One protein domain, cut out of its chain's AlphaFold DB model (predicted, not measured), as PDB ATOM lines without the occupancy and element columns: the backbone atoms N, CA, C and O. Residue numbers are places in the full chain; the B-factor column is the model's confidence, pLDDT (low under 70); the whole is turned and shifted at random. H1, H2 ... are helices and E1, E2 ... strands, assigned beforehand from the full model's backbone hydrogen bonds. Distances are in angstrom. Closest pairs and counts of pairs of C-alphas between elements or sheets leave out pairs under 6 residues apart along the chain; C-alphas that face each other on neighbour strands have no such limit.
ATOM      1  N   THR A  71      35.256  19.015  86.903       90.62
ATOM      2  CA  THR A  71      35.607  19.685  85.653       90.62
ATOM      3  C   THR A  71      35.769  18.666  84.516       90.62
ATOM      4  O   THR A  71      36.499  17.680  84.636       90.62
ATOM      5  N   ASN A  72      35.110  18.908  83.386       89.56
ATOM      6  CA  ASN A  72      35.304  18.191  82.131       89.56
ATOM      7  C   ASN A  72      36.404  18.885  81.314       89.56
ATOM      8  O   ASN A  72      36.198  19.955  80.735       89.56
ATOM      9  N   ILE A  73      37.586  18.274  81.299       80.44
ATOM     10  CA  ILE A  73      38.788  18.847  80.681       80.44
ATOM     11  C   ILE A  73      38.707  18.812  79.156       80.44
ATOM     12  O   ILE A  73      39.058  19.799  78.515       80.44
ATOM     13  N   ASP A  74      38.134  17.754  78.583       84.31
ATOM     14  CA  ASP A  74      37.967  17.601  77.130       84.31
ATOM     15  C   ASP A  74      37.125  18.745  76.541       84.31
ATOM     16  O   ASP A  74      37.380  19.242  75.438       84.31
ATOM     17  N   LYS A  75      36.136  19.226  77.310       87.62
ATOM     18  CA  LYS A  75      35.355  20.411  76.942       87.62
ATOM     19  C   LYS A  75      36.191  21.686  76.932       87.62
ATOM     20  O   LYS A  75      35.896  22.554  76.123       87.62
ATOM     21  N   LEU A  76      37.208  21.816  77.789       78.31
ATOM     22  CA  LEU A  76      38.054  23.011  77.901       78.31
ATOM     23  C   LEU A  76      39.144  23.095  76.827       78.31
ATOM     24  O   LEU A  76      39.538  24.205  76.463       78.31
ATOM     25  N   GLU A  77      39.649  21.962  76.336       74.25
ATOM     26  CA  GLU A  77      40.761  21.930  75.370       74.25
ATOM     27  C   GLU A  77      40.415  22.603  74.036       74.25
ATOM     28  O   GLU A  77      41.273  23.222  73.411       74.25
ATOM     29  N   ASN A  78      39.141  22.584  73.640       76.12
ATOM     30  CA  ASN A  78      38.677  23.128  72.362       76.12
ATOM     31  C   ASN A  78      38.204  24.594  72.432       76.12
ATOM     32  O   ASN A  78      37.639  25.114  71.468       76.12
ATOM     33  N   LEU A  79      38.398  25.275  73.567       85.94
ATOM     34  CA  LEU A  79      37.799  26.593  73.809       85.94
ATOM     35  C   LEU A  79      38.728  27.782  73.554       85.94
ATOM     36  O   LEU A  79      38.272  28.918  73.666       85.94
ATOM     37  N   ASP A  80      39.997  27.577  73.187       85.88
ATOM     38  CA  ASP A  80      40.930  28.696  72.970       85.88
ATOM     39  C   ASP A  80      40.428  29.671  71.891       85.88
ATOM     40  O   ASP A  80      40.406  30.884  72.098       85.88
ATOM     41  N   THR A  81      39.922  29.149  70.770       87.19
ATOM     42  CA  THR A  81      39.331  29.967  69.696       87.19
ATOM     43  C   THR A  81      38.012  30.624  70.120       87.19
ATOM     44  O   THR A  81      37.612  31.668  69.606       87.19
ATOM     45  N   ALA A  82      37.294  30.014  71.063       91.00
ATOM     46  CA  ALA A  82      36.040  30.549  71.576       91.00
ATOM     47  C   ALA A  82      36.273  31.697  72.569       91.00
ATOM     48  O   ALA A  82      35.525  32.677  72.548       91.00
ATOM     49  N   ILE A  83      37.297  31.597  73.427       93.06
ATOM     50  CA  ILE A  83      37.623  32.649  74.396       93.06
ATOM     51  C   ILE A  83      38.285  33.852  73.727       93.06
ATOM     52  O   ILE A  83      38.053  34.970  74.177       93.06
ATOM     53  N   ASN A  84      39.052  33.646  72.648       93.06
ATOM     54  CA  ASN A  84      39.766  34.723  71.962       93.06
ATOM     55  C   ASN A  84      38.943  35.453  70.885       93.06
ATOM     56  O   ASN A  84      39.431  36.392  70.258       93.06
ATOM     57  N   ASN A  85      37.684  35.057  70.676       93.75
ATOM     58  CA  ASN A  85      36.807  35.648  69.672       93.75
ATOM     59  C   ASN A  85      35.791  36.616  70.317       93.75
ATOM     60  O   ASN A  85      34.814  36.163  70.918       93.75
ATOM     61  N   PRO A  86      35.912  37.946  70.109       92.75
ATOM     62  CA  PRO A  86      34.994  38.945  70.674       92.75
ATOM     63  C   PRO A  86      33.528  38.804  70.250       92.75
ATOM     64  O   PRO A  86      32.640  39.407  70.854       92.75
ATOM     65  N   THR A  87      33.233  38.050  69.194       93.06
ATOM     66  CA  THR A  87      31.850  37.818  68.758       93.06
ATOM     67  C   THR A  87      31.224  36.590  69.418       93.06
ATOM     68  O   THR A  87      29.995  36.548  69.549       93.06
ATOM     69  N   HIS A  88      32.042  35.656  69.914       94.88
ATOM     70  CA  HIS A  88      31.606  34.405  70.523       94.88
ATOM     71  C   HIS A  88      30.967  34.629  71.905       94.88
ATOM     72  O   HIS A  88      31.392  35.487  72.683       94.88
ATOM     73  N   GLN A  89      29.929  33.850  72.231       94.69
ATOM     74  CA  GLN A  89      29.170  34.032  73.475       94.69
ATOM     75  C   GLN A  89      30.015  33.738  74.723       94.69
ATOM     76  O   GLN A  89      29.944  34.479  75.698       94.69
ATOM     77  N   MET A  90      30.875  32.719  74.666       93.94
ATOM     78  CA  MET A  90      31.793  32.379  75.761       93.94
ATOM     79  C   MET A  90      32.693  33.552  76.162       93.94
ATOM     80  O   MET A  90      32.829  33.831  77.354       93.94
ATOM     81  N   ALA A  91      33.267  34.264  75.187       94.56
ATOM     82  CA  ALA A  91      34.101  35.429  75.455       94.56
ATOM     83  C   ALA A  91      33.313  36.536  76.166       94.56
ATOM     84  O   ALA A  91      33.786  37.076  77.161       94.56
ATOM     85  N   LYS A  92      32.084  36.818  75.712       93.69
ATOM     86  CA  LYS A  92      31.196  37.832  76.313       93.69
ATOM     87  C   LYS A  92      30.732  37.464  77.723       93.69
ATOM     88  O   LYS A  92      30.594  38.352  78.559       93.69
ATOM     89  N   ASP A  93      30.498  36.179  77.982       94.12
ATOM     90  CA  ASP A  93      30.091  35.691  79.303       94.12
ATOM     91  C   ASP A  93      31.249  35.706  80.308       94.12
ATOM     92  O   ASP A  93      31.034  35.949  81.495       94.12
ATOM     93  N   THR A  94      32.473  35.448  79.835       93.25
ATOM     94  CA  THR A  94      33.677  35.333  80.675       93.25
ATOM     95  C   THR A  94      34.324  36.695  80.922       93.25
ATOM     96  O   THR A  94      34.552  37.101  82.061       93.25
ATOM     97  N   ILE A  95      34.601  37.435  79.846       92.31
ATOM     98  CA  ILE A  95      35.170  38.780  79.873       92.31
ATOM     99  C   ILE A  95      34.028  39.721  79.489       92.31
ATOM    100  O   ILE A  95      33.782  39.972  78.310       92.31
ATOM    101  N   LYS A  96      33.279  40.208  80.483       89.12
ATOM    102  CA  LYS A  96      32.065  41.003  80.239       89.12
ATOM    103  C   LYS A  96      32.389  42.274  79.431       89.12
ATOM    104  O   LYS A  96      33.289  43.022  79.829       89.12
ATOM    105  N   PRO A  97      31.686  42.544  78.314       86.94
ATOM    106  CA  PRO A  97      31.902  43.752  77.533       86.94
ATOM    107  C   PRO A  97      31.534  44.996  78.351       86.94
ATOM    108  O   PRO A  97      30.575  44.968  79.126       86.94
ATOM    109  N   PRO A  98      32.261  46.109  78.180       87.62
ATOM    110  CA  PRO A  98      31.961  47.334  78.901       87.62
ATOM    111  C   PRO A  98      30.646  47.951  78.411       87.62
ATOM    112  O   PRO A  98      30.363  47.954  77.210       87.62
ATOM    113  N   LEU A  99      29.869  48.523  79.337       82.19
ATOM    114  CA  LEU A  99      28.558  49.116  79.041       82.19
ATOM    115  C   LEU A  99      28.647  50.447  78.274       82.19
ATOM    116  O   LEU A  99      27.804  50.708  77.421       82.19
ATOM    117  N   LEU A 100      29.656  51.282  78.558       77.81
ATOM    118  CA  LEU A 100      29.743  52.657  78.038       77.81
ATOM    119  C   LEU A 100      31.003  52.888  77.188       77.81
ATOM    120  O   LEU A 100      30.914  53.070  75.976       77.81
ATOM    121  N   PHE A 101      32.189  52.825  77.804       77.44
ATOM    122  CA  PHE A 101      33.473  53.131  77.160       77.44
ATOM    123  C   PHE A 101      34.456  51.959  77.265       77.44
ATOM    124  O   PHE A 101      34.360  51.140  78.170       77.44
ATOM    125  N   GLY A 102      35.426  51.879  76.345       84.75
ATOM    126  CA  GLY A 102      36.492  50.866  76.399       84.75
ATOM    127  C   GLY A 102      36.266  49.612  75.547       84.75
ATOM    128  O   GLY A 102      36.944  48.611  75.760       84.75
ATOM    129  N   LYS A 103      35.358  49.646  74.559       89.38
ATOM    130  CA  LYS A 103      35.128  48.512  73.636       89.38
ATOM    131  C   LYS A 103      36.401  48.054  72.917       89.38
ATOM    132  O   LYS A 103      36.578  46.857  72.729       89.38
ATOM    133  N   SER A 104      37.280  48.977  72.525       91.06
ATOM    134  CA  SER A 104      38.572  48.656  71.899       91.06
ATOM    135  C   SER A 104      39.496  47.903  72.857       91.06
ATOM    136  O   SER A 104      39.987  46.836  72.507       91.06
ATOM    137  N   LYS A 105      39.658  48.412  74.085       89.88
ATOM    138  CA  LYS A 105      40.432  47.760  75.152       89.88
ATOM    139  C   LYS A 105      39.888  46.366  75.460       89.88
ATOM    140  O   LYS A 105      40.654  45.416  75.494       89.88
ATOM    141  N   TRP A 106      38.569  46.230  75.589       92.50
ATOM    142  CA  TRP A 106      37.922  44.935  75.794       92.50
ATOM    143  C   TRP A 106      38.152  43.967  74.629       92.50
ATOM    144  O   TRP A 106      38.505  42.818  74.858       92.50
ATOM    145  N   ARG A 107      38.002  44.418  73.375       93.50
ATOM    146  CA  ARG A 107      38.306  43.581  72.204       93.50
ATOM    147  C   ARG A 107      39.758  43.125  72.212       93.50
ATOM    148  O   ARG A 107      40.010  41.974  71.887       93.50
ATOM    149  N   ASN A 108      40.686  44.004  72.585       93.00
ATOM    150  CA  ASN A 108      42.096  43.658  72.707       93.00
ATOM    151  C   ASN A 108      42.333  42.623  73.814       93.00
ATOM    152  O   ASN A 108      43.023  41.640  73.572       93.00
ATOM    153  N   ASP A 109      41.734  42.809  74.992       92.50
ATOM    154  CA  ASP A 109      41.807  41.839  76.091       92.50
ATOM    155  C   ASP A 109      41.281  40.470  75.634       92.50
ATOM    156  O   ASP A 109      41.980  39.470  75.747       92.50
ATOM    157  N   VAL A 110      40.088  40.426  75.030       93.94
ATOM    158  CA  VAL A 110      39.509  39.185  74.502       93.94
ATOM    159  C   VAL A 110      40.410  38.554  73.446       93.94
ATOM    160  O   VAL A 110      40.736  37.386  73.562       93.94
ATOM    161  N   THR A 111      40.868  39.314  72.451       94.38
ATOM    162  CA  THR A 111      41.684  38.777  71.344       94.38
ATOM    163  C   THR A 111      42.987  38.140  71.836       94.38
ATOM    164  O   THR A 111      43.463  37.174  71.246       94.38
ATOM    165  N   ASN A 112      43.550  38.650  72.934       91.88
ATOM    166  CA  ASN A 112      44.779  38.132  73.534       91.88
ATOM    167  C   ASN A 112      44.530  37.139  74.681       91.88
ATOM    168  O   ASN A 112      45.489  36.687  75.313       91.88
ATOM    169  N   ALA A 113      43.270  36.808  74.971       93.12
ATOM    170  CA  ALA A 113      42.922  35.910  76.055       93.12
ATOM    171  C   ALA A 113      43.417  34.486  75.780       93.12
ATOM    172  O   ALA A 113      43.310  33.961  74.672       93.12
ATOM    173  N   LYS A 114      43.920  33.841  76.831       92.62
ATOM    174  CA  LYS A 114      44.325  32.436  76.852       92.62
ATOM    175  C   LYS A 114      43.593  31.715  77.966       92.62
ATOM    176  O   LYS A 114      43.296  32.314  78.997       92.62
ATOM    177  N   ILE A 115      43.345  30.426  77.785       93.56
ATOM    178  CA  ILE A 115      42.833  29.594  78.869       93.56
ATOM    179  C   ILE A 115      44.007  29.091  79.703       93.56
ATOM    180  O   ILE A 115      44.935  28.483  79.169       93.56
ATOM    181  N   ILE A 116      43.936  29.321  81.009       94.38
ATOM    182  CA  ILE A 116      44.820  28.711  82.003       94.38
ATOM    183  C   ILE A 116      43.972  27.932  83.005       94.38
ATOM    184  O   ILE A 116      42.820  28.285  83.267       94.38
ATOM    185  N   TYR A 117      44.535  26.882  83.581       95.81
ATOM    186  CA  TYR A 117      43.930  26.157  84.687       95.81
ATOM    187  C   TYR A 117      44.636  26.531  85.983       95.81
ATOM    188  O   TYR A 117      45.837  26.813  86.005       95.81
ATOM    189  N   SER A 118      43.883  26.512  87.074       95.94
ATOM    190  CA  SER A 118      44.443  26.525  88.414       95.94
ATOM    191  C   SER A 118      44.005  25.292  89.194       95.94
ATOM    192  O   SER A 118      43.002  24.657  88.860       95.94
ATOM    193  N   SER A 119      44.753  24.971  90.246       96.81
ATOM    194  CA  SER A 119      44.339  24.005  91.261       96.81
ATOM    195  C   SER A 119      44.212  24.693  92.617       96.81
ATOM    196  O   SER A 119      45.056  25.508  92.996       96.81
ATOM    197  N   VAL A 120      43.136  24.385  93.337       94.62
ATOM    198  CA  VAL A 120      42.884  24.884  94.689       94.62
ATOM    199  C   VAL A 120      43.843  24.219  95.672       94.62
ATOM    200  O   VAL A 120      43.863  22.998  95.792       94.62
ATOM    201  N   ILE A 121      44.612  25.034  96.394       93.06
ATOM    202  CA  ILE A 121      45.415  24.602  97.548       93.06
ATOM    203  C   ILE A 121      44.520  24.578  98.789       93.06
ATOM    204  O   ILE A 121      44.468  23.594  99.515       93.06
ATOM    205  N   GLN A 122      43.785  25.671  99.011       88.56
ATOM    206  CA  GLN A 122      42.861  25.830 100.128       88.56
ATOM    207  C   GLN A 122      41.774  26.841  99.791       88.56
ATOM    208  O   GLN A 122      41.962  27.710  98.940       88.56
ATOM    209  N   SER A 123      40.649  26.768 100.489       87.88
ATOM    210  CA  SER A 123      39.598  27.769 100.377       87.88
ATOM    211  C   SER A 123      38.794  27.862 101.658       87.88
ATOM    212  O   SER A 123      38.785  26.940 102.474       87.88
ATOM    213  N   ASP A 124      38.035  28.944 101.774       84.25
ATOM    214  CA  ASP A 124      36.928  29.016 102.717       84.25
ATOM    215  C   ASP A 124      35.972  27.820 102.522       84.25
ATOM    216  O   ASP A 124      35.626  27.464 101.387       84.25
ATOM    217  N   LYS A 125      35.541  27.201 103.630       80.81
ATOM    218  CA  LYS A 125      34.640  26.039 103.637       80.81
ATOM    219  C   LYS A 125      33.319  26.329 102.908       80.81
ATOM    220  O   LYS A 125      32.792  25.463 102.208       80.81
ATOM    221  N   ARG A 126      32.836  27.575 102.971       82.19
ATOM    222  CA  ARG A 126      31.584  28.023 102.337       82.19
ATOM    223  C   ARG A 126      31.581  27.837 100.819       82.19
ATOM    224  O   ARG A 126      30.525  27.573 100.242       82.19
ATOM    225  N   LEU A 127      32.754  27.923 100.184       86.12
ATOM    226  CA  LEU A 127      32.914  27.730  98.741       86.12
ATOM    227  C   LEU A 127      32.735  26.267  98.301       86.12
ATOM    228  O   LEU A 127      32.478  26.020  97.124       86.12
ATOM    229  N   TRP A 128      32.819  25.305  99.224       85.75
ATOM    230  CA  TRP A 128      32.523  23.892  98.958       85.75
ATOM    231  C   TRP A 128      31.053  23.538  99.226       85.75
ATOM    232  O   TRP A 128      30.479  22.671  98.566       85.75
ATOM    233  N   GLU A 129      30.415  24.221 100.175       76.81
ATOM    234  CA  GLU A 129      29.123  23.795 100.724       76.81
ATOM    235  C   GLU A 129      27.915  24.555 100.161       76.81
ATOM    236  O   GLU A 129      26.808  24.023 100.233       76.81
ATOM    237  N   LYS A 130      28.116  25.688  99.461       67.75
ATOM    238  CA  LYS A 130      27.057  26.632  99.029       67.75
ATOM    239  C   LYS A 130      26.280  27.122 100.245       67.75
ATOM    240  O   LYS A 130      25.135  26.741 100.470       67.75
ATOM    241  N   VAL A 131      26.919  27.988 101.024       58.00
ATOM    242  CA  VAL A 131      26.242  28.669 102.126       58.00
ATOM    243  C   VAL A 131      25.470  29.858 101.559       58.00
ATOM    244  O   VAL A 131      26.034  30.834 101.073       58.00
ATOM    245  N   THR A 132      24.148  29.731 101.564       53.12
ATOM    246  CA  THR A 132      23.201  30.765 101.155       53.12
ATOM    247  C   THR A 132      23.135  31.857 102.219       53.12
ATOM    248  O   THR A 132      22.405  31.665 103.179       53.12
ATOM    249  N   SER A 133      23.854  32.974 102.056       49.19
ATOM    250  CA  SER A 133      23.288  34.334 102.252       49.19
ATOM    251  C   SER A 133      24.310  35.449 102.449       49.19
ATOM    252  O   SER A 133      23.955  36.601 102.213       49.19
ATOM    253  N   ASP A 134      25.546  35.171 102.856       55.00
ATOM    254  CA  ASP A 134      26.374  36.263 103.372       55.00
ATOM    255  C   ASP A 134      27.305  36.834 102.303       55.00
ATOM    256  O   ASP A 134      28.160  36.150 101.749       55.00
ATOM    257  N   ILE A 135      27.127  38.133 102.046       52.38
ATOM    258  CA  ILE A 135      27.738  38.984 101.004       52.38
ATOM    259  C   ILE A 135      29.274  39.120 101.172       52.38
ATOM    260  O   ILE A 135      29.914  39.975 100.564       52.38
ATOM    261  N   THR A 136      29.907  38.302 102.013       65.88
ATOM    262  CA  THR A 136      31.350  38.368 102.236       65.88
ATOM    263  C   THR A 136      32.102  37.633 101.129       65.88
ATOM    264  O   THR A 136      31.874  36.440 100.927       65.88
ATOM    265  N   PRO A 137      33.047  38.308 100.449       76.00
ATOM    266  CA  PRO A 137      33.952  37.648  99.519       76.00
ATOM    267  C   PRO A 137      34.668  36.496 100.221       76.00
ATOM    268  O   PRO A 137      35.145  36.649 101.347       76.00
ATOM    269  N   ALA A 138      34.760  35.352  99.553       81.94
ATOM    270  CA  ALA A 138      35.448  34.185 100.084       81.94
ATOM    271  C   ALA A 138      36.807  34.019  99.400       81.94
ATOM    272  O   ALA A 138      36.910  34.092  98.172       81.94
ATOM    273  N   ALA A 139      37.855  33.813 100.196       85.00
ATOM    274  CA  ALA A 139      39.204  33.619  99.691       85.00
ATOM    275  C   ALA A 139      39.429  32.163  99.256       85.00
ATOM    276  O   ALA A 139      39.006  31.211  99.920       85.00
ATOM    277  N   VAL A 140      40.144  32.002  98.149       89.62
ATOM    278  CA  VAL A 140      40.695  30.736  97.674       89.62
ATOM    279  C   VAL A 140      42.161  30.946  97.315       89.62
ATOM    280  O   VAL A 140      42.525  31.932  96.676       89.62
ATOM    281  N   LEU A 141      43.011  30.021  97.741       92.00
ATOM    282  CA  LEU A 141      44.411  29.993  97.366       92.00
ATOM    283  C   LEU A 141      44.595  29.014  96.212       92.00
ATOM    284  O   LEU A 141      44.187  27.853  96.289       92.00
ATOM    285  N   LEU A 142      45.214  29.497  95.145       94.31
ATOM    286  CA  LEU A 142      45.339  28.789  93.882       94.31
ATOM    287  C   LEU A 142      46.805  28.635  93.504       94.31
ATOM    288  O   LEU A 142      47.601  29.547  93.724       94.31
ATOM    289  N   VAL A 143      47.131  27.522  92.855       96.06
ATOM    290  CA  VAL A 143      48.350  27.382  92.059       96.06
ATOM    291  C   VAL A 143      48.007  27.434  90.574       96.06
ATOM    292  O   VAL A 143      47.029  26.821  90.147       96.06
ATOM    293  N   TYR A 144      48.792  28.161  89.784       96.00
ATOM    294  CA  TYR A 144      48.648  28.243  88.328       96.00
ATOM    295  C   TYR A 144      50.006  28.463  87.650       96.00
ATOM    296  O   TYR A 144      51.009  28.719  88.312       96.00
ATOM    297  N   SER A 145      50.031  28.397  86.320       94.88
ATOM    298  CA  SER A 145      51.161  28.849  85.504       94.88
ATOM    299  C   SER A 145      50.658  29.582  84.267       94.88
ATOM    300  O   SER A 145      49.564  29.309  83.773       94.88
ATOM    301  N   ILE A 146      51.467  30.511  83.761       91.00
ATOM    302  CA  ILE A 146      51.273  31.132  82.442       91.00
ATOM    303  C   ILE A 146      52.235  30.572  81.389       91.00
ATOM    304  O   ILE A 146      52.102  30.895  80.206       91.00
ATOM    305  N   ASN A 147      53.191  29.727  81.791       93.44
ATOM    306  CA  ASN A 147      54.050  29.012  80.861       93.44
ATOM    307  C   ASN A 147      53.178  28.017  80.069       93.44
ATOM    308  O   ASN A 147      52.554  27.153  80.687       93.44
ATOM    309  N   PRO A 148      53.137  28.082  78.723       92.19
ATOM    310  CA  PRO A 148      52.265  27.234  77.908       92.19
ATOM    311  C   PRO A 148      52.389  25.728  78.178       92.19
ATOM    312  O   PRO A 148      51.394  25.016  78.075       92.19
ATOM    313  N   LYS A 149      53.578  25.245  78.571       95.00
ATOM    314  CA  LYS A 149      53.815  23.832  78.918       95.00
ATOM    315  C   LYS A 149      53.065  23.394  80.183       95.00
ATOM    316  O   LYS A 149      52.692  22.228  80.305       95.00
ATOM    317  N   TYR A 150      52.847  24.316  81.119       96.12
ATOM    318  CA  TYR A 150      52.301  24.029  82.449       96.12
ATOM    319  C   TYR A 150      50.917  24.649  82.685       96.12
ATOM    320  O   TYR A 150      50.177  24.166  83.537       96.12
ATOM    321  N   ALA A 151      50.525  25.658  81.902       94.12
ATOM    322  CA  ALA A 151      49.288  26.425  82.064       94.12
ATOM    323  C   ALA A 151      48.009  25.576  82.032       94.12
ATOM    324  O   ALA A 151      47.014  25.948  82.647       94.12
ATOM    325  N   LYS A 152      48.034  24.437  81.329       94.44
ATOM    326  CA  LYS A 152      46.926  23.470  81.261       94.44
ATOM    327  C   LYS A 152      47.289  22.094  81.835       94.44
ATOM    328  O   LYS A 152      46.507  21.154  81.737       94.44
ATOM    329  N   ASN A 153      48.467  21.951  82.447       95.19
ATOM    330  CA  ASN A 153      48.956  20.667  82.948       95.19
ATOM    331  C   ASN A 153      48.386  20.366  84.341       95.19
ATOM    332  O   ASN A 153      48.977  20.692  85.369       95.19
ATOM    333  N   ILE A 154      47.226  19.714  84.372       94.69
ATOM    334  CA  ILE A 154      46.492  19.413  85.609       94.69
ATOM    335  C   ILE A 154      47.291  18.515  86.550       94.69
ATOM    336  O   ILE A 154      47.229  18.708  87.761       94.69
ATOM    337  N   ALA A 155      48.054  17.555  86.019       94.69
ATOM    338  CA  ALA A 155      48.862  16.655  86.837       94.69
ATOM    339  C   ALA A 155      49.893  17.438  87.660       94.69
ATOM    340  O   ALA A 155      49.985  17.253  88.872       94.69
ATOM    341  N   VAL A 156      50.608  18.363  87.012       96.25
ATOM    342  CA  VAL A 156      51.566  19.249  87.682       96.25
ATOM    343  C   VAL A 156      50.850  20.157  88.678       96.25
ATOM    344  O   VAL A 156      51.253  20.213  89.834       96.25
ATOM    345  N   LEU A 157      49.753  20.807  88.281       97.06
ATOM    346  CA  LEU A 157      49.023  21.724  89.162       97.06
ATOM    347  C   LEU A 157      48.482  21.029  90.421       97.06
ATOM    348  O   LEU A 157      48.619  21.576  91.512       97.06
ATOM    349  N   LYS A 158      47.920  19.821  90.295       95.88
ATOM    350  CA  LYS A 158      47.433  19.021  91.433       95.88
ATOM    351  C   LYS A 158      48.560  18.524  92.325       95.88
ATOM    352  O   LYS A 158      48.445  18.573  93.546       95.88
ATOM    353  N   LYS A 159      49.665  18.066  91.727       95.75
ATOM    354  CA  LYS A 159      50.852  17.657  92.483       95.75
ATOM    355  C   LYS A 159      51.380  18.826  93.316       95.75
ATOM    356  O   LYS A 159      51.650  18.657  94.502       95.75
ATOM    357  N   THR A 160      51.466  20.014  92.719       96.94
ATOM    358  CA  THR A 160      51.914  21.218  93.420       96.94
ATOM    359  C   THR A 160      50.921  21.665  94.487       96.94
ATOM    360  O   THR A 160      51.342  22.006  95.588       96.94
ATOM    361  N   SER A 161      49.611  21.654  94.210       96.06
ATOM    362  CA  SER A 161      48.615  22.045  95.216       96.06
ATOM    363  C   SER A 161      48.605  21.095  96.407       96.06
ATOM    364  O   SER A 161      48.533  21.563  97.542       96.06
ATOM    365  N   LYS A 162      48.778  19.790  96.164       95.38
ATOM    366  CA  LYS A 162      48.970  18.792  97.216       95.38
ATOM    367  C   LYS A 162      50.207  19.090  98.053       95.38
ATOM    368  O   LYS A 162      50.091  19.192  99.267       95.38
ATOM    369  N   TYR A 163      51.365  19.248  97.411       95.56
ATOM    370  CA  TYR A 163      52.613  19.538  98.117       95.56
ATOM    371  C   TYR A 163      52.477  20.791  98.980       95.56
ATOM    372  O   TYR A 163      52.872  20.776 100.133       95.56
ATOM    373  N   LEU A 164      51.872  21.863  98.457       94.88
ATOM    374  CA  LEU A 164      51.686  23.106  99.208       94.88
ATOM    375  C   LEU A 164      50.673  22.973 100.349       94.88
ATOM    376  O   LEU A 164      50.854  23.611 101.384       94.88
ATOM    377  N   ASN A 165      49.625  22.163 100.181       92.31
ATOM    378  CA  ASN A 165      48.703  21.852 101.270       92.31
ATOM    379  C   ASN A 165      49.424  21.079 102.387       92.31
ATOM    380  O   ASN A 165      49.300  21.450 103.546       92.31
ATOM    381  N   ASP A 166      50.226  20.069 102.042       92.50
ATOM    382  CA  ASP A 166      51.011  19.304 103.019       92.50
ATOM    383  C   ASP A 166      52.102  20.184 103.672       92.50
ATOM    384  O   ASP A 166      52.330  20.116 104.875       92.50
ATOM    385  N   PHE A 167      52.739  21.066 102.893       91.81
ATOM    386  CA  PHE A 167      53.766  22.009 103.346       91.81
ATOM    387  C   PHE A 167      53.228  23.029 104.353       91.81
ATOM    388  O   PHE A 167      53.944  23.426 105.268       91.81
ATOM    389  N   ARG A 168      51.966  23.447 104.201       88.88
ATOM    390  CA  ARG A 168      51.263  24.306 105.165       88.88
ATOM    391  C   ARG A 168      51.086  23.616 106.520       88.88
ATOM    392  O   ARG A 168      51.178  24.288 107.546       88.88
ATOM    393  N   ASP A 169      50.802  22.317 106.495       88.62
ATOM    394  CA  ASP A 169      50.442  21.524 107.674       88.62
ATOM    395  C   ASP A 169      51.679  21.038 108.462       88.62
ATOM    396  O   ASP A 169      51.543  20.331 109.458       88.62
ATOM    397  N   LEU A 170      52.891  21.425 108.043       89.69
ATOM    398  CA  LEU A 170      54.112  21.203 108.816       89.69
ATOM    399  C   LEU A 170      54.114  22.069 110.086       89.69
ATOM    400  O   LEU A 170      53.769  23.246 110.046       89.69
ATOM    401  N   ASP A 171      54.596  21.511 111.199       87.19
ATOM    402  CA  ASP A 171      54.769  22.265 112.452       87.19
ATOM    403  C   ASP A 171      55.870  23.334 112.326       87.19
ATOM    404  O   ASP A 171      55.786  24.436 112.877       87.19
ATOM    405  N   ALA A 172      56.935  23.001 111.594       89.44
ATOM    406  CA  ALA A 172      58.050  23.887 111.306       89.44
ATOM    407  C   ALA A 172      58.777  23.462 110.025       89.44
ATOM    408  O   ALA A 172      58.835  22.283 109.677       89.44
ATOM    409  N   ILE A 173      59.413  24.436 109.374       91.38
ATOM    410  CA  ILE A 173      60.325  24.212 108.247       91.38
ATOM    411  C   ILE A 173      61.755  24.578 108.639       91.38
ATOM    412  O   ILE A 173      61.988  25.526 109.399       91.38
ATOM    413  N   ASP A 174      62.730  23.878 108.065       92.81
ATOM    414  CA  ASP A 174      64.127  24.305 108.117       92.81
ATOM    415  C   ASP A 174      64.326  25.496 107.175       92.81
ATOM    416  O   ASP A 174      64.576  25.346 105.980       92.81
ATOM    417  N   LYS A 175      64.210  26.707 107.729       91.56
ATOM    418  CA  LYS A 175      64.317  27.967 106.980       91.56
ATOM    419  C   LYS A 175      65.653  28.131 106.245       91.56
ATOM    420  O   LYS A 175      65.723  28.988 105.373       91.56
ATOM    421  N   SER A 176      66.693  27.358 106.578       93.00
ATOM    422  CA  SER A 176      67.974  27.400 105.861       93.00
ATOM    423  C   SER A 176      67.923  26.725 104.483       93.00
ATOM    424  O   SER A 176      68.730  27.058 103.620       93.00
ATOM    425  N   LYS A 177      66.949  25.832 104.256       92.69
ATOM    426  CA  LYS A 177      66.745  25.108 102.987       92.69
ATOM    427  C   LYS A 177      65.841  25.838 101.996       92.69
ATOM    428  O   LYS A 177      65.735  25.421 100.850       92.69
ATOM    429  N   PHE A 178      65.188  26.911 102.432       93.75
ATOM    430  CA  PHE A 178      64.194  27.634 101.648       93.75
ATOM    431  C   PHE A 178      64.634  29.071 101.410       93.75
ATOM    432  O   PHE A 178      65.222  29.724 102.276       93.75
ATOM    433  N   SER A 179      64.281  29.614 100.249       93.62
ATOM    434  CA  SER A 179      64.464  31.041 100.012       93.62
ATOM    435  C   SER A 179      63.590  31.877 100.957       93.62
ATOM    436  O   SER A 179      62.575  31.425 101.500       93.62
ATOM    437  N   LYS A 180      63.914  33.169 101.082       91.88
ATOM    438  CA  LYS A 180      63.071  34.131 101.814       91.88
ATOM    439  C   LYS A 180      61.625  34.155 101.298       91.88
ATOM    440  O   LYS A 180      60.708  34.366 102.090       91.88
ATOM    441  N   ASN A 181      61.417  33.936  99.998       91.00
ATOM    442  CA  ASN A 181      60.084  33.924  99.401       91.00
ATOM    443  C   ASN A 181      59.304  32.662  99.776       91.00
ATOM    444  O   ASN A 181      58.116  32.774 100.063       91.00
ATOM    445  N   MET A 182      59.949  31.495  99.839       94.25
ATOM    446  CA  MET A 182      59.283  30.252 100.251       94.25
ATOM    447  C   MET A 182      58.983  30.235 101.750       94.25
ATOM    448  O   MET A 182      57.891  29.842 102.153       94.25
ATOM    449  N   VAL A 183      59.869  30.792 102.583       93.06
ATOM    450  CA  VAL A 183      59.567  31.021 104.009       93.06
ATOM    451  C   VAL A 183      58.396  31.999 104.173       93.06
ATOM    452  O   VAL A 183      57.527  31.800 105.021       93.06
ATOM    453  N   LYS A 184      58.330  33.054 103.349       91.12
ATOM    454  CA  LYS A 184      57.185  33.979 103.328       91.12
ATOM    455  C   LYS A 184      55.903  33.278 102.882       91.12
ATOM    456  O   LYS A 184      54.860  33.544 103.472       91.12
ATOM    457  N   LEU A 185      55.970  32.419 101.864       92.44
ATOM    458  CA  LEU A 185      54.841  31.609 101.417       92.44
ATOM    459  C   LEU A 185      54.336  30.736 102.563       92.44
ATOM    460  O   LEU A 185      53.178  30.888 102.931       92.44
ATOM    461  N   TYR A 186      55.207  29.933 103.183       92.06
ATOM    462  CA  TYR A 186      54.887  29.084 104.335       92.06
ATOM    463  C   TYR A 186      54.106  29.836 105.420       92.06
ATOM    464  O   TYR A 186      52.997  29.448 105.775       92.06
ATOM    465  N   ASN A 187      54.629  30.982 105.870       89.12
ATOM    466  CA  ASN A 187      53.974  31.787 106.906       89.12
ATOM    467  C   ASN A 187      52.592  32.309 106.475       89.12
ATOM    468  O   ASN A 187      51.725  32.511 107.319       89.12
ATOM    469  N   LYS A 188      52.388  32.555 105.175       87.88
ATOM    470  CA  LYS A 188      51.123  33.066 104.631       87.88
ATOM    471  C   LYS A 188      50.102  31.979 104.320       87.88
ATOM    472  O   LYS A 188      48.918  32.291 104.281       87.88
ATOM    473  N   LEU A 189      50.522  30.733 104.099       85.81
ATOM    474  CA  LEU A 189      49.593  29.629 103.835       85.81
ATOM    475  C   LEU A 189      48.620  29.416 105.006       85.81
ATOM    476  O   LEU A 189      47.477  29.046 104.766       85.81
ATOM    477  N   ASN A 190      49.034  29.726 106.236       75.62
ATOM    478  CA  ASN A 190      48.201  29.623 107.440       75.62
ATOM    479  C   ASN A 190      47.453  30.914 107.819       75.62
ATOM    480  O   ASN A 190      46.689  30.918 108.782       75.62
ATOM    481  N   ASP A 191      47.637  32.009 107.077       76.62
ATOM    482  CA  ASP A 191      46.984  33.286 107.368       76.62
ATOM    483  C   ASP A 191      45.842  33.555 106.378       76.62
ATOM    484  O   ASP A 191      46.054  33.975 105.239       76.62
ATOM    485  N   ALA A 192      44.606  33.361 106.844       63.72
ATOM    486  CA  ALA A 192      43.390  33.561 106.056       63.72
ATOM    487  C   ALA A 192      43.186  35.011 105.561       63.72
ATOM    488  O   ALA A 192      42.392  35.232 104.646       63.72
ATOM    489  N   GLN A 193      43.879  35.998 106.141       66.94
ATOM    490  CA  GLN A 193      43.807  37.407 105.734       66.94
ATOM    491  C   GLN A 193      44.944  37.814 104.787       66.94
ATOM    492  O   GLN A 193      44.930  38.910 104.220       66.94
ATOM    493  N   SER A 194      45.935  36.945 104.581       70.75
ATOM    494  CA  SER A 194      47.096  37.263 103.762       70.75
ATOM    495  C   SER A 194      46.787  37.198 102.265       70.75
ATOM    496  O   SER A 194      46.448  36.158 101.700       70.75
ATOM    497  N   SER A 195      47.035  38.311 101.569       81.44
ATOM    498  CA  SER A 195      47.173  38.299 100.110       81.44
ATOM    499  C   SER A 195      48.507  37.654  99.720       81.44
ATOM    500  O   SER A 195      49.582  38.083 100.169       81.44
ATOM    501  N   VAL A 196      48.445  36.603  98.908       85.56
ATOM    502  CA  VAL A 196      49.594  35.867  98.379       85.56
ATOM    503  C   VAL A 196      49.672  36.111  96.881       85.56
ATOM    504  O   VAL A 196      48.671  36.015  96.182       85.56
ATOM    505  N   HIS A 197      50.872  36.406  96.392       89.19
ATOM    506  CA  HIS A 197      51.232  36.303  94.984       89.19
ATOM    507  C   HIS A 197      52.737  36.029  94.931       89.19
ATOM    508  O   HIS A 197      53.551  36.936  95.108       89.19
ATOM    509  N   ILE A 198      53.104  34.752  94.840       90.69
ATOM    510  CA  ILE A 198      54.488  34.282  94.960       90.69
ATOM    511  C   ILE A 198      54.753  33.261  93.858       90.69
ATOM    512  O   ILE A 198      54.014  32.288  93.731       90.69
ATOM    513  N   THR A 199      55.812  33.470  93.080       93.62
ATOM    514  CA  THR A 199      56.348  32.451  92.170       93.62
ATOM    515  C   THR A 199      57.173  31.450  92.975       93.62
ATOM    516  O   THR A 199      57.991  31.858  93.801       93.62
ATOM    517  N   LEU A 200      56.928  30.158  92.760       95.56
ATOM    518  CA  LEU A 200      57.720  29.080  93.344       95.56
ATOM    519  C   LEU A 200      59.126  29.101  92.755       95.56
ATOM    520  O   LEU A 200      59.292  29.312  91.554       95.56
ATOM    521  N   ASP A 201      60.121  28.882  93.605       94.69
ATOM    522  CA  ASP A 201      61.513  28.772  93.185       94.69
ATOM    523  C   ASP A 201      62.007  27.323  93.238       94.69
ATOM    524  O   ASP A 201      61.281  26.406  93.629       94.69
ATOM    525  N   GLU A 202      63.259  27.140  92.827       94.25
ATOM    526  CA  GLU A 202      63.943  25.850  92.704       94.25
ATOM    527  C   GLU A 202      63.835  24.992  93.971       94.25
ATOM    528  O   GLU A 202      63.658  23.787  93.857       94.25
ATOM    529  N   THR A 203      63.789  25.586  95.173       92.31
ATOM    530  CA  THR A 203      63.713  24.806  96.423       92.31
ATOM    531  C   THR A 203      62.440  23.966  96.538       92.31
ATOM    532  O   THR A 203      62.476  22.892  97.124       92.31
ATOM    533  N   ILE A 204      61.324  24.424  95.958       94.94
ATOM    534  CA  ILE A 204      60.075  23.648  95.880       94.94
ATOM    535  C   ILE A 204      59.948  22.940  94.527       94.94
ATOM    536  O   ILE A 204      59.401  21.839  94.447       94.94
ATOM    537  N   LEU A 205      60.412  23.564  93.440       96.19
ATOM    538  CA  LEU A 205      60.299  22.976  92.103       96.19
ATOM    539  C   LEU A 205      61.128  21.690  91.965       96.19
ATOM    540  O   LEU A 205      60.643  20.748  91.336       96.19
ATOM    541  N   ASP A 206      62.297  21.610  92.603       94.25
ATOM    542  CA  ASP A 206      63.160  20.424  92.594       94.25
ATOM    543  C   ASP A 206      62.496  19.241  93.310       94.25
ATOM    544  O   ASP A 206      62.423  18.145  92.751       94.25
ATOM    545  N   ASP A 207      61.893  19.473  94.482       93.19
ATOM    546  CA  ASP A 207      61.086  18.475  95.205       93.19
ATOM    547  C   ASP A 207      59.925  17.942  94.347       93.19
ATOM    548  O   ASP A 207      59.512  16.778  94.427       93.19
ATOM    549  N   LEU A 208      59.384  18.802  93.486       94.81
ATOM    550  CA  LEU A 208      58.309  18.465  92.566       94.81
ATOM    551  C   LEU A 208      58.805  17.912  91.224       94.81
ATOM    552  O   LEU A 208      57.966  17.454  90.439       94.81
ATOM    553  N   ASN A 209      60.115  17.877  90.972       95.50
ATOM    554  CA  ASN A 209      60.718  17.540  89.682       95.50
ATOM    555  C   ASN A 209      60.107  18.363  88.526       95.50
ATOM    556  O   ASN A 209      59.651  17.815  87.518       95.50
ATOM    557  N   ILE A 210      60.016  19.680  88.723       96.06
ATOM    558  CA  ILE A 210      59.506  20.662  87.759       96.06
ATOM    559  C   ILE A 210      60.664  21.570  87.329       96.06
ATOM    560  O   ILE A 210      61.473  21.988  88.147       96.06
ATOM    561  N   GLU A 211      60.731  21.917  86.044       93.44
ATOM    562  CA  GLU A 211      61.772  22.809  85.518       93.44
ATOM    563  C   GLU A 211      61.694  24.217  86.136       93.44
ATOM    564  O   GLU A 211      60.609  24.784  86.275       93.44
ATOM    565  N   ALA A 212      62.845  24.838  86.412       89.06
ATOM    566  CA  ALA A 212      62.928  26.173  87.017       89.06
ATOM    567  C   ALA A 212      62.179  27.270  86.226       89.06
ATOM    568  O   ALA A 212      61.676  28.238  86.793       89.06
ATOM    569  N   ASN A 213      62.045  27.115  84.905       90.12
ATOM    570  CA  ASN A 213      61.324  28.053  84.039       90.12
ATOM    571  C   ASN A 213      59.799  27.807  83.976       90.12
ATOM    572  O   ASN A 213      59.115  28.412  83.144       90.12
ATOM    573  N   ALA A 214      59.249  26.926  84.815       92.94
ATOM    574  CA  ALA A 214      57.830  26.580  84.797       92.94
ATOM    575  C   ALA A 214      56.898  27.726  85.216       92.94
ATOM    576  O   ALA A 214      55.703  27.668  84.916       92.94
ATOM    577  N   ASP A 215      57.430  28.761  85.877       92.81
ATOM    578  CA  ASP A 215      56.684  29.943  86.333       92.81
ATOM    579  C   ASP A 215      55.392  29.555  87.074       92.81
ATOM    580  O   ASP A 215      54.288  30.010  86.762       92.81
ATOM    581  N   ILE A 216      55.532  28.620  88.017       95.94
ATOM    582  CA  ILE A 216      54.438  28.164  88.869       95.94
ATOM    583  C   ILE A 216      54.216  29.220  89.946       95.94
ATOM    584  O   ILE A 216      55.139  29.587  90.669       95.94
ATOM    585  N   ARG A 217      52.988  29.714  90.067       94.25
ATOM    586  CA  ARG A 217      52.634  30.821  90.956       94.25
ATOM    587  C   ARG A 217      51.539  30.412  91.916       94.25
ATOM    588  O   ARG A 217      50.576  29.759  91.524       94.25
ATOM    589  N   VAL A 218      51.669  30.864  93.156       93.81
ATOM    590  CA  VAL A 218      50.662  30.746  94.208       93.81
ATOM    591  C   VAL A 218      50.001  32.095  94.406       93.81
ATOM    592  O   VAL A 218      50.697  33.106  94.542       93.81
ATOM    593  N   VAL A 219      48.669  32.122  94.421       91.12
ATOM    594  CA  VAL A 219      47.918  33.373  94.493       91.12
ATOM    595  C   VAL A 219      46.650  33.277  95.331       91.12
ATOM    596  O   VAL A 219      45.934  32.278  95.270       91.12
ATOM    597  N   SER A 220      46.356  34.336  96.085       88.81
ATOM    598  CA  SER A 220      45.055  34.530  96.726       88.81
ATOM    599  C   SER A 220      44.076  35.119  95.712       88.81
ATOM    600  O   SER A 220      44.338  36.158  95.105       88.81
ATOM    601  N   PHE A 221      42.926  34.477  95.548       87.94
ATOM    602  CA  PHE A 221      41.821  34.952  94.728       87.94
ATOM    603  C   PHE A 221      40.563  35.073  95.587       87.94
ATOM    604  O   PHE A 221      40.247  34.182  96.370       87.94
ATOM    605  N   TYR A 222      39.840  36.179  95.443       86.94
ATOM    606  CA  TYR A 222      38.597  36.415  96.171       86.94
ATOM    607  C   TYR A 222      37.411  36.206  95.233       86.94
ATOM    608  O   TYR A 222      37.287  36.871  94.202       86.94
ATOM    609  N   VAL A 223      36.530  35.279  95.602       86.00
ATOM    610  CA  VAL A 223      35.274  35.026  94.899       86.00
ATOM    611  C   VAL A 223      34.240  36.026  95.414       86.00
ATOM    612  O   VAL A 223      33.721  35.884  96.519       86.00
ATOM    613  N   TYR A 224      33.973  37.059  94.613       83.81
ATOM    614  CA  TYR A 224      32.908  38.046  94.858       83.81
ATOM    615  C   TYR A 224      31.581  37.661  94.193       83.81
ATOM    616  O   TYR A 224      30.520  38.114  94.607       83.81
ATOM    617  N   ASP A 225      31.661  36.868  93.126       84.81
ATOM    618  CA  ASP A 225      30.540  36.406  92.315       84.81
ATOM    619  C   ASP A 225      30.741  34.909  92.074       84.81
ATOM    620  O   ASP A 225      31.698  34.499  91.412       84.81
ATOM    621  N   ASP A 226      29.865  34.099  92.663       85.62
ATOM    622  CA  ASP A 226      29.883  32.640  92.573       85.62
ATOM    623  C   ASP A 226      29.099  32.109  91.363       85.62
ATOM    624  O   ASP A 226      29.112  30.907  91.096       85.62
ATOM    625  N   THR A 227      28.441  32.982  90.590       88.50
ATOM    626  CA  THR A 227      27.634  32.576  89.433       88.50
ATOM    627  C   THR A 227      28.416  31.846  88.338       88.50
ATOM    628  O   THR A 227      27.822  30.973  87.698       88.50
ATOM    629  N   PRO A 228      29.720  32.108  88.104       89.88
ATOM    630  CA  PRO A 228      30.496  31.333  87.141       89.88
ATOM    631  C   PRO A 228      30.833  29.916  87.622       89.88
ATOM    632  O   PRO A 228      31.264  29.105  86.806       89.88
ATOM    633  N   LEU A 229      30.674  29.608  88.913       90.94
ATOM    634  CA  LEU A 229      31.058  28.325  89.500       90.94
ATOM    635  C   LEU A 229      29.942  27.262  89.383       90.94
ATOM    636  O   LEU A 229      28.753  27.600  89.433       90.94
ATOM    637  N   PRO A 230      30.287  25.961  89.275       88.75
ATOM    638  CA  PRO A 230      29.310  24.873  89.240       88.75
ATOM    639  C   PRO A 230      28.383  24.912  90.448       88.75
ATOM    640  O   PRO A 230      28.845  24.783  91.579       88.75
ATOM    641  N   ASN A 231      27.071  25.035  90.244       86.38
ATOM    642  CA  ASN A 231      26.110  25.078  91.352       86.38
ATOM    643  C   ASN A 231      26.475  26.108  92.445       86.38
ATOM    644  O   ASN A 231      26.074  25.925  93.596       86.38
ATOM    645  N   LYS A 232      27.208  27.179  92.089       87.81
ATOM    646  CA  LYS A 232      27.758  28.178  93.023       87.81
ATOM    647  C   LYS A 232      28.747  27.607  94.054       87.81
ATOM    648  O   LYS A 232      28.816  28.071  95.187       87.81
ATOM    649  N   LYS A 233      29.486  26.566  93.670       88.62
ATOM    650  CA  LYS A 233      30.499  25.873  94.476       88.62
ATOM    651  C   LYS A 233      31.761  25.665  93.662       88.62
ATOM    652  O   LYS A 233      31.695  25.490  92.447       88.62
ATOM    653  N   LEU A 234      32.900  25.589  94.331       91.50
ATOM    654  CA  LEU A 234      34.126  25.130  93.692       91.50
ATOM    655  C   LEU A 234      33.923  23.741  93.053       91.50
ATOM    656  O   LEU A 234      33.217  22.903  93.628       91.50
ATOM    657  N   PRO A 235      34.522  23.482  91.877       91.94
ATOM    658  CA  PRO A 235      34.532  22.154  91.271       91.94
ATOM    659  C   PRO A 235      35.100  21.113  92.238       91.94
ATOM    660  O   PRO A 235      36.114  21.362  92.881       91.94
ATOM    661  N   SER A 236      34.461  19.946  92.350       89.69
ATOM    662  CA  SER A 236      34.838  18.884  93.307       89.69
ATOM    663  C   SER A 236      36.283  18.396  93.164       89.69
ATOM    664  O   SER A 236      36.877  17.947  94.139       89.69
ATOM    665  N   ASP A 237      36.872  18.536  91.977       91.62
ATOM    666  CA  ASP A 237      38.271  18.226  91.689       91.62
ATOM    667  C   ASP A 237      39.227  19.402  91.936       91.62
ATOM    668  O   ASP A 237      40.420  19.289  91.660       91.62
ATOM    669  N   GLY A 238      38.735  20.532  92.439       93.00
ATOM    670  CA  GLY A 238      39.528  21.715  92.753       93.00
ATOM    671  C   GLY A 238      40.194  22.367  91.541       93.00
ATOM    672  O   GLY A 238      41.127  23.140  91.738       93.00
ATOM    673  N   ILE A 239      39.771  22.058  90.310       94.94
ATOM    674  CA  ILE A 239      40.310  22.683  89.100       94.94
ATOM    675  C   ILE A 239      39.419  23.842  88.692       94.94
ATOM    676  O   ILE A 239      38.231  23.656  88.476       94.94
ATOM    677  N   ILE A 240      39.987  25.041  88.564       95.25
ATOM    678  CA  ILE A 240      39.236  26.218  88.122       95.25
ATOM    679  C   ILE A 240      39.854  26.732  86.819       95.25
ATOM    680  O   ILE A 240      41.015  27.149  86.809       95.25
ATOM    681  N   PRO A 241      39.110  26.716  85.704       95.31
ATOM    682  CA  PRO A 241      39.572  27.301  84.457       95.31
ATOM    683  C   PRO A 241      39.382  28.825  84.456       95.31
ATOM    684  O   PRO A 241      38.316  29.343  84.800       95.31
ATOM    685  N   PHE A 242      40.411  29.550  84.020       94.88
ATOM    686  CA  PHE A 242      40.411  31.003  83.886       94.88
ATOM    687  C   PHE A 242      40.718  31.426  82.451       94.88
ATOM    688  O   PHE A 242      41.562  30.839  81.777       94.88
ATOM    689  N   ALA A 243      40.094  32.515  82.013       94.38
ATOM    690  CA  ALA A 243      40.608  33.335  80.930       94.38
ATOM    691  C   ALA A 243      41.663  34.290  81.496       94.38
ATOM    692  O   ALA A 243      41.358  35.080  82.389       94.38
ATOM    693  N   TRP A 244      42.880  34.228  80.968       93.19
ATOM    694  CA  TRP A 244      43.997  35.114  81.270       93.19
ATOM    695  C   TRP A 244      44.245  36.029  80.073       93.19
ATOM    696  O   TRP A 244      44.560  35.550  78.987       93.19
ATOM    697  N   TYR A 245      44.067  37.336  80.248       90.12
ATOM    698  CA  TYR A 245      44.117  38.311  79.146       90.12
ATOM    699  C   TYR A 245      44.977  39.540  79.445       90.12
ATOM    700  O   TYR A 245      45.179  40.386  78.575       90.12
ATOM    701  N   ARG A 246      45.495  39.662  80.672       82.81
ATOM    702  CA  ARG A 246      46.456  40.704  81.026       82.81
ATOM    703  C   ARG A 246      47.445  40.167  82.049       82.81
ATOM    704  O   ARG A 246      47.047  39.552  83.037       82.81
ATOM    705  N   ALA A 247      48.728  40.422  81.811       70.00
ATOM    706  CA  ALA A 247      49.743  40.209  82.829       70.00
ATOM    707  C   ALA A 247      49.494  41.159  84.007       70.00
ATOM    708  O   ALA A 247      49.046  42.287  83.824       70.00
ATOM    709  N   LEU A 248      49.771  40.689  85.216       65.06
ATOM    710  CA  LEU A 248      49.794  41.552  86.390       65.06
ATOM    711  C   LEU A 248      51.026  42.457  86.244       65.06
ATOM    712  O   LEU A 248      52.131  41.949  86.050       65.06
ATOM    713  N   GLU A 249      50.822  43.771  86.238       51.38
ATOM    714  CA  GLU A 249      51.880  44.767  86.044       51.38
ATOM    715  C   GLU A 249      52.679  44.969  87.340       51.38
ATOM    716  O   GLU A 249      53.864  45.302  87.295       51.38
ATOM    717  N   THR A 250      52.067  44.705  88.501       51.41
ATOM    718  CA  THR A 250      52.725  44.780  89.811       51.41
ATOM    719  C   THR A 250      52.405  43.587  90.719       51.41
ATOM    720  O   THR A 250      51.387  42.911  90.573       51.41
ATOM    721  N   SER A 251      53.252  43.341  91.725       49.53
ATOM    722  CA  SER A 251      53.018  42.317  92.759       49.53
ATOM    723  C   SER A 251      51.819  42.614  93.671       49.53
ATOM    724  O   SER A 251      51.409  41.735  94.427       49.53
ATOM    725  N   ASN A 252      51.284  43.840  93.628       47.81
ATOM    726  CA  ASN A 252      50.103  44.263  94.383       47.81
ATOM    727  C   ASN A 252      48.806  44.109  93.577       47.81
ATOM    728  O   ASN A 252      47.719  44.292  94.129       47.81
ATOM    729  N   ASP A 253      48.901  43.777  92.288       52.03
ATOM    730  CA  ASP A 253      47.726  43.597  91.451       52.03
ATOM    731  C   ASP A 253      46.978  42.335  91.883       52.03
ATOM    732  O   ASP A 253      47.522  41.229  91.927       52.03
ATOM    733  N   ASN A 254      45.692  42.500  92.182       62.84
ATOM    734  CA  ASN A 254      44.796  41.382  92.438       62.84
ATOM    735  C   ASN A 254      44.720  40.506  91.175       62.84
ATOM    736  O   ASN A 254      44.414  41.009  90.091       62.84
ATOM    737  N   PHE A 255      44.946  39.196  91.318       69.75
ATOM    738  CA  PHE A 255      44.837  38.208  90.236       69.75
ATOM    739  C   PHE A 255      43.572  38.397  89.386       69.75
ATOM    740  O   PHE A 255      43.615  38.259  88.162       69.75
ATOM    741  N   GLY A 256      42.465  38.818  90.010       68.31
ATOM    742  CA  GLY A 256      41.187  39.092  89.348       68.31
ATOM    743  C   GLY A 256      41.142  40.285  88.373       68.31
ATOM    744  O   GLY A 256      40.111  40.463  87.712       68.31
ATOM    745  N   TYR A 257      42.197  41.105  88.255       73.44
ATOM    746  CA  TYR A 257      42.272  42.199  87.269       73.44
ATOM    747  C   TYR A 257      42.621  41.710  85.857       73.44
ATOM    748  O   TYR A 257      42.065  42.216  84.877       73.44
ATOM    749  N   GLY A 258      43.517  40.726  85.751       84.94
ATOM    750  CA  GLY A 258      43.970  40.144  84.481       84.94
ATOM    751  C   GLY A 258      43.365  38.781  84.157       84.94
ATOM    752  O   GLY A 258      43.666  38.214  83.104       84.94
ATOM    753  N   THR A 259      42.519  38.261  85.053       90.19
ATOM    754  CA  THR A 259      41.892  36.946  84.919       90.19
ATOM    755  C   THR A 259      40.401  36.954  85.239       90.19
ATOM    756  O   THR A 259      39.913  37.756  86.042       90.19
ATOM    757  N   LYS A 260      39.661  36.039  84.606       92.94
ATOM    758  CA  LYS A 260      38.245  35.766  84.897       92.94
ATOM    759  C   LYS A 260      37.975  34.271  84.892       92.94
ATOM    760  O   LYS A 260      38.469  33.574  84.014       92.94
ATOM    761  N   ILE A 261      37.177  33.800  85.850       94.12
ATOM    762  CA  ILE A 261      36.702  32.412  85.878       94.12
ATOM    763  C   ILE A 261      35.875  32.165  84.615       94.12
ATOM    764  O   ILE A 261      34.960  32.934  84.311       94.12
ATOM    765  N   ILE A 262      36.193  31.097  83.886       94.62
ATOM    766  CA  ILE A 262      35.348  30.624  82.789       94.62
ATOM    767  C   ILE A 262      34.038  30.106  83.406       94.62
ATOM    768  O   ILE A 262      34.091  29.409  84.416       94.62
ATOM    769  N   PRO A 263      32.854  30.427  82.857       95.00
ATOM    770  CA  PRO A 263      31.597  29.915  83.393       95.00
ATOM    771  C   PRO A 263      31.460  28.392  83.272       95.00
ATOM    772  O   PRO A 263      31.665  27.819  82.204       95.00
ATOM    773  N   ALA A 264      31.015  27.763  84.355       93.69
ATOM    774  CA  ALA A 264      30.753  26.335  84.531       93.69
ATOM    775  C   ALA A 264      30.052  25.640  83.358       93.69
ATOM    776  O   ALA A 264      30.425  24.539  82.968       93.69
ATOM    777  N   LYS A 265      29.070  26.305  82.739       93.38
ATOM    778  CA  LYS A 265      28.319  25.770  81.592       93.38
ATOM    779  C   LYS A 265      29.186  25.391  80.380       93.38
ATOM    780  O   LYS A 265      28.689  24.722  79.482       93.38
ATOM    781  N   TYR A 266      30.440  25.840  80.330       93.25
ATOM    782  CA  TYR A 266      31.378  25.523  79.254       93.25
ATOM    783  C   TYR A 266      32.268  24.305  79.544       93.25
ATOM    784  O   TYR A 266      32.931  23.837  78.627       93.25
ATOM    785  N   TYR A 267      32.294  23.783  80.776       90.12
ATOM    786  CA  TYR A 267      33.197  22.689  81.170       90.12
ATOM    787  C   TYR A 267      32.617  21.701  82.182       90.12
ATOM    788  O   TYR A 267      33.360  20.922  82.765       90.12
TER     789      TYR A 267
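Overview. This is residues 71 to 267 of the 268 residues of an uncharacterized protein of Mesonia hippocampi (UniProt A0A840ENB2). One strongly twisted, curled sheet of six strands runs through the body, with the long helix H6 packed along it over E1 and E2. Short helices H1, H2 and H3 gather at one end near the start of E1, with H4 beyond, while H7 and H8 lie toward the other end of the long axis. The printed part has 197 residues, in the order H1 H2 H3 H4 E1 H5 E2 H6 H7 E3 H8 E4 E5 E6; the sheet runs E3 E4 E2 E1 E5 E6, all antiparallel. The class is mixed, helices and strands, with 95 residues, under half, in named elements. It is compact, with a radius of gyration of the C-alphas of 16.9 A and spans of 52 by 40 by 33 A.

Along the chain. H1 is residues 73 to 77, with C-alpha 73 at (38.788, 18.847, 80.681); H2 is 80 to 83, H3 89 to 94 and H4 103 to 111, 12.0 A long. E1, residues 114 to 123, is 24.4 A long and bends by 61 degrees at residue 120. H5 is 126 to 129, E2 138 to 145, 22.1 A, H6 154 to 168, 20.7 A, and H7 180 to 189, 14.4 A. E3 is 197 to 199, H8 202 to 205, E4 216 to 223, 21.2 A, E5 239 to 244, 15.1 A, and E6 259 to 261, with C-alpha 261 at (36.702, 32.412, 85.878).

Arrangement. N 119 and O 143 of E1 and E2 are 2.9 A apart, within hydrogen-bond range, as are N 140 and O 221 of E2 and E4 at 2.8 A, N 198 and O 218 of E3 and E4 at 2.9 A, and N 116 and O 242 of E1 and E5 at 2.9 A. E5 and E6 form a hairpin, with N 243 and O 260 at 2.8 A. H6 runs along the strands, over E2 and E1, at a height over the sheet of 8.0 A; its closest C-alphas to E1 are those of Ser 161 and Ile 121, 4.7 A. H7 is over E3 and E4, 9.5 A high, slantwise at 44 degrees to E3 on the local plane. H6 and H7 only just touch, with 3 pairs of C-alphas within 8 A, about perpendicular at 83 degrees; the closest are those of Arg 168 and Leu 189, 5.7 A. E2, H6, H7 and E3 make a split strand-helix-strand unit, two strands running the same way with E4 between them, and a left-handed crossover. H1, H2, H3 and H5 only graze the sheet; H4 and H8 are not on it, H4 only just, with 4 pairs of C-alphas within 10 A. H2 touches H3, closest at the C-alphas of Ile 83 and Ala 91, 4.6 A. Every O i to N i+4 pair is within range in H1, H3, H4, H6 and H7; H2, H5 and H8 are too short for one.

Size, cuts and confidence. The C-alphas farthest apart, those of Leu 100 and Asp 174, are 53.8 A apart. The printed part has no cut; its long links are H6 to H7, E4 to E5 and E5 to E6. Residues 99 to 104, of which 103 and 104 belong to H4, stand free. Mean pLDDT of the printed part is 87.4, and it is under 70 at residues 130 to 136, 192 to 193 and 248 to 256.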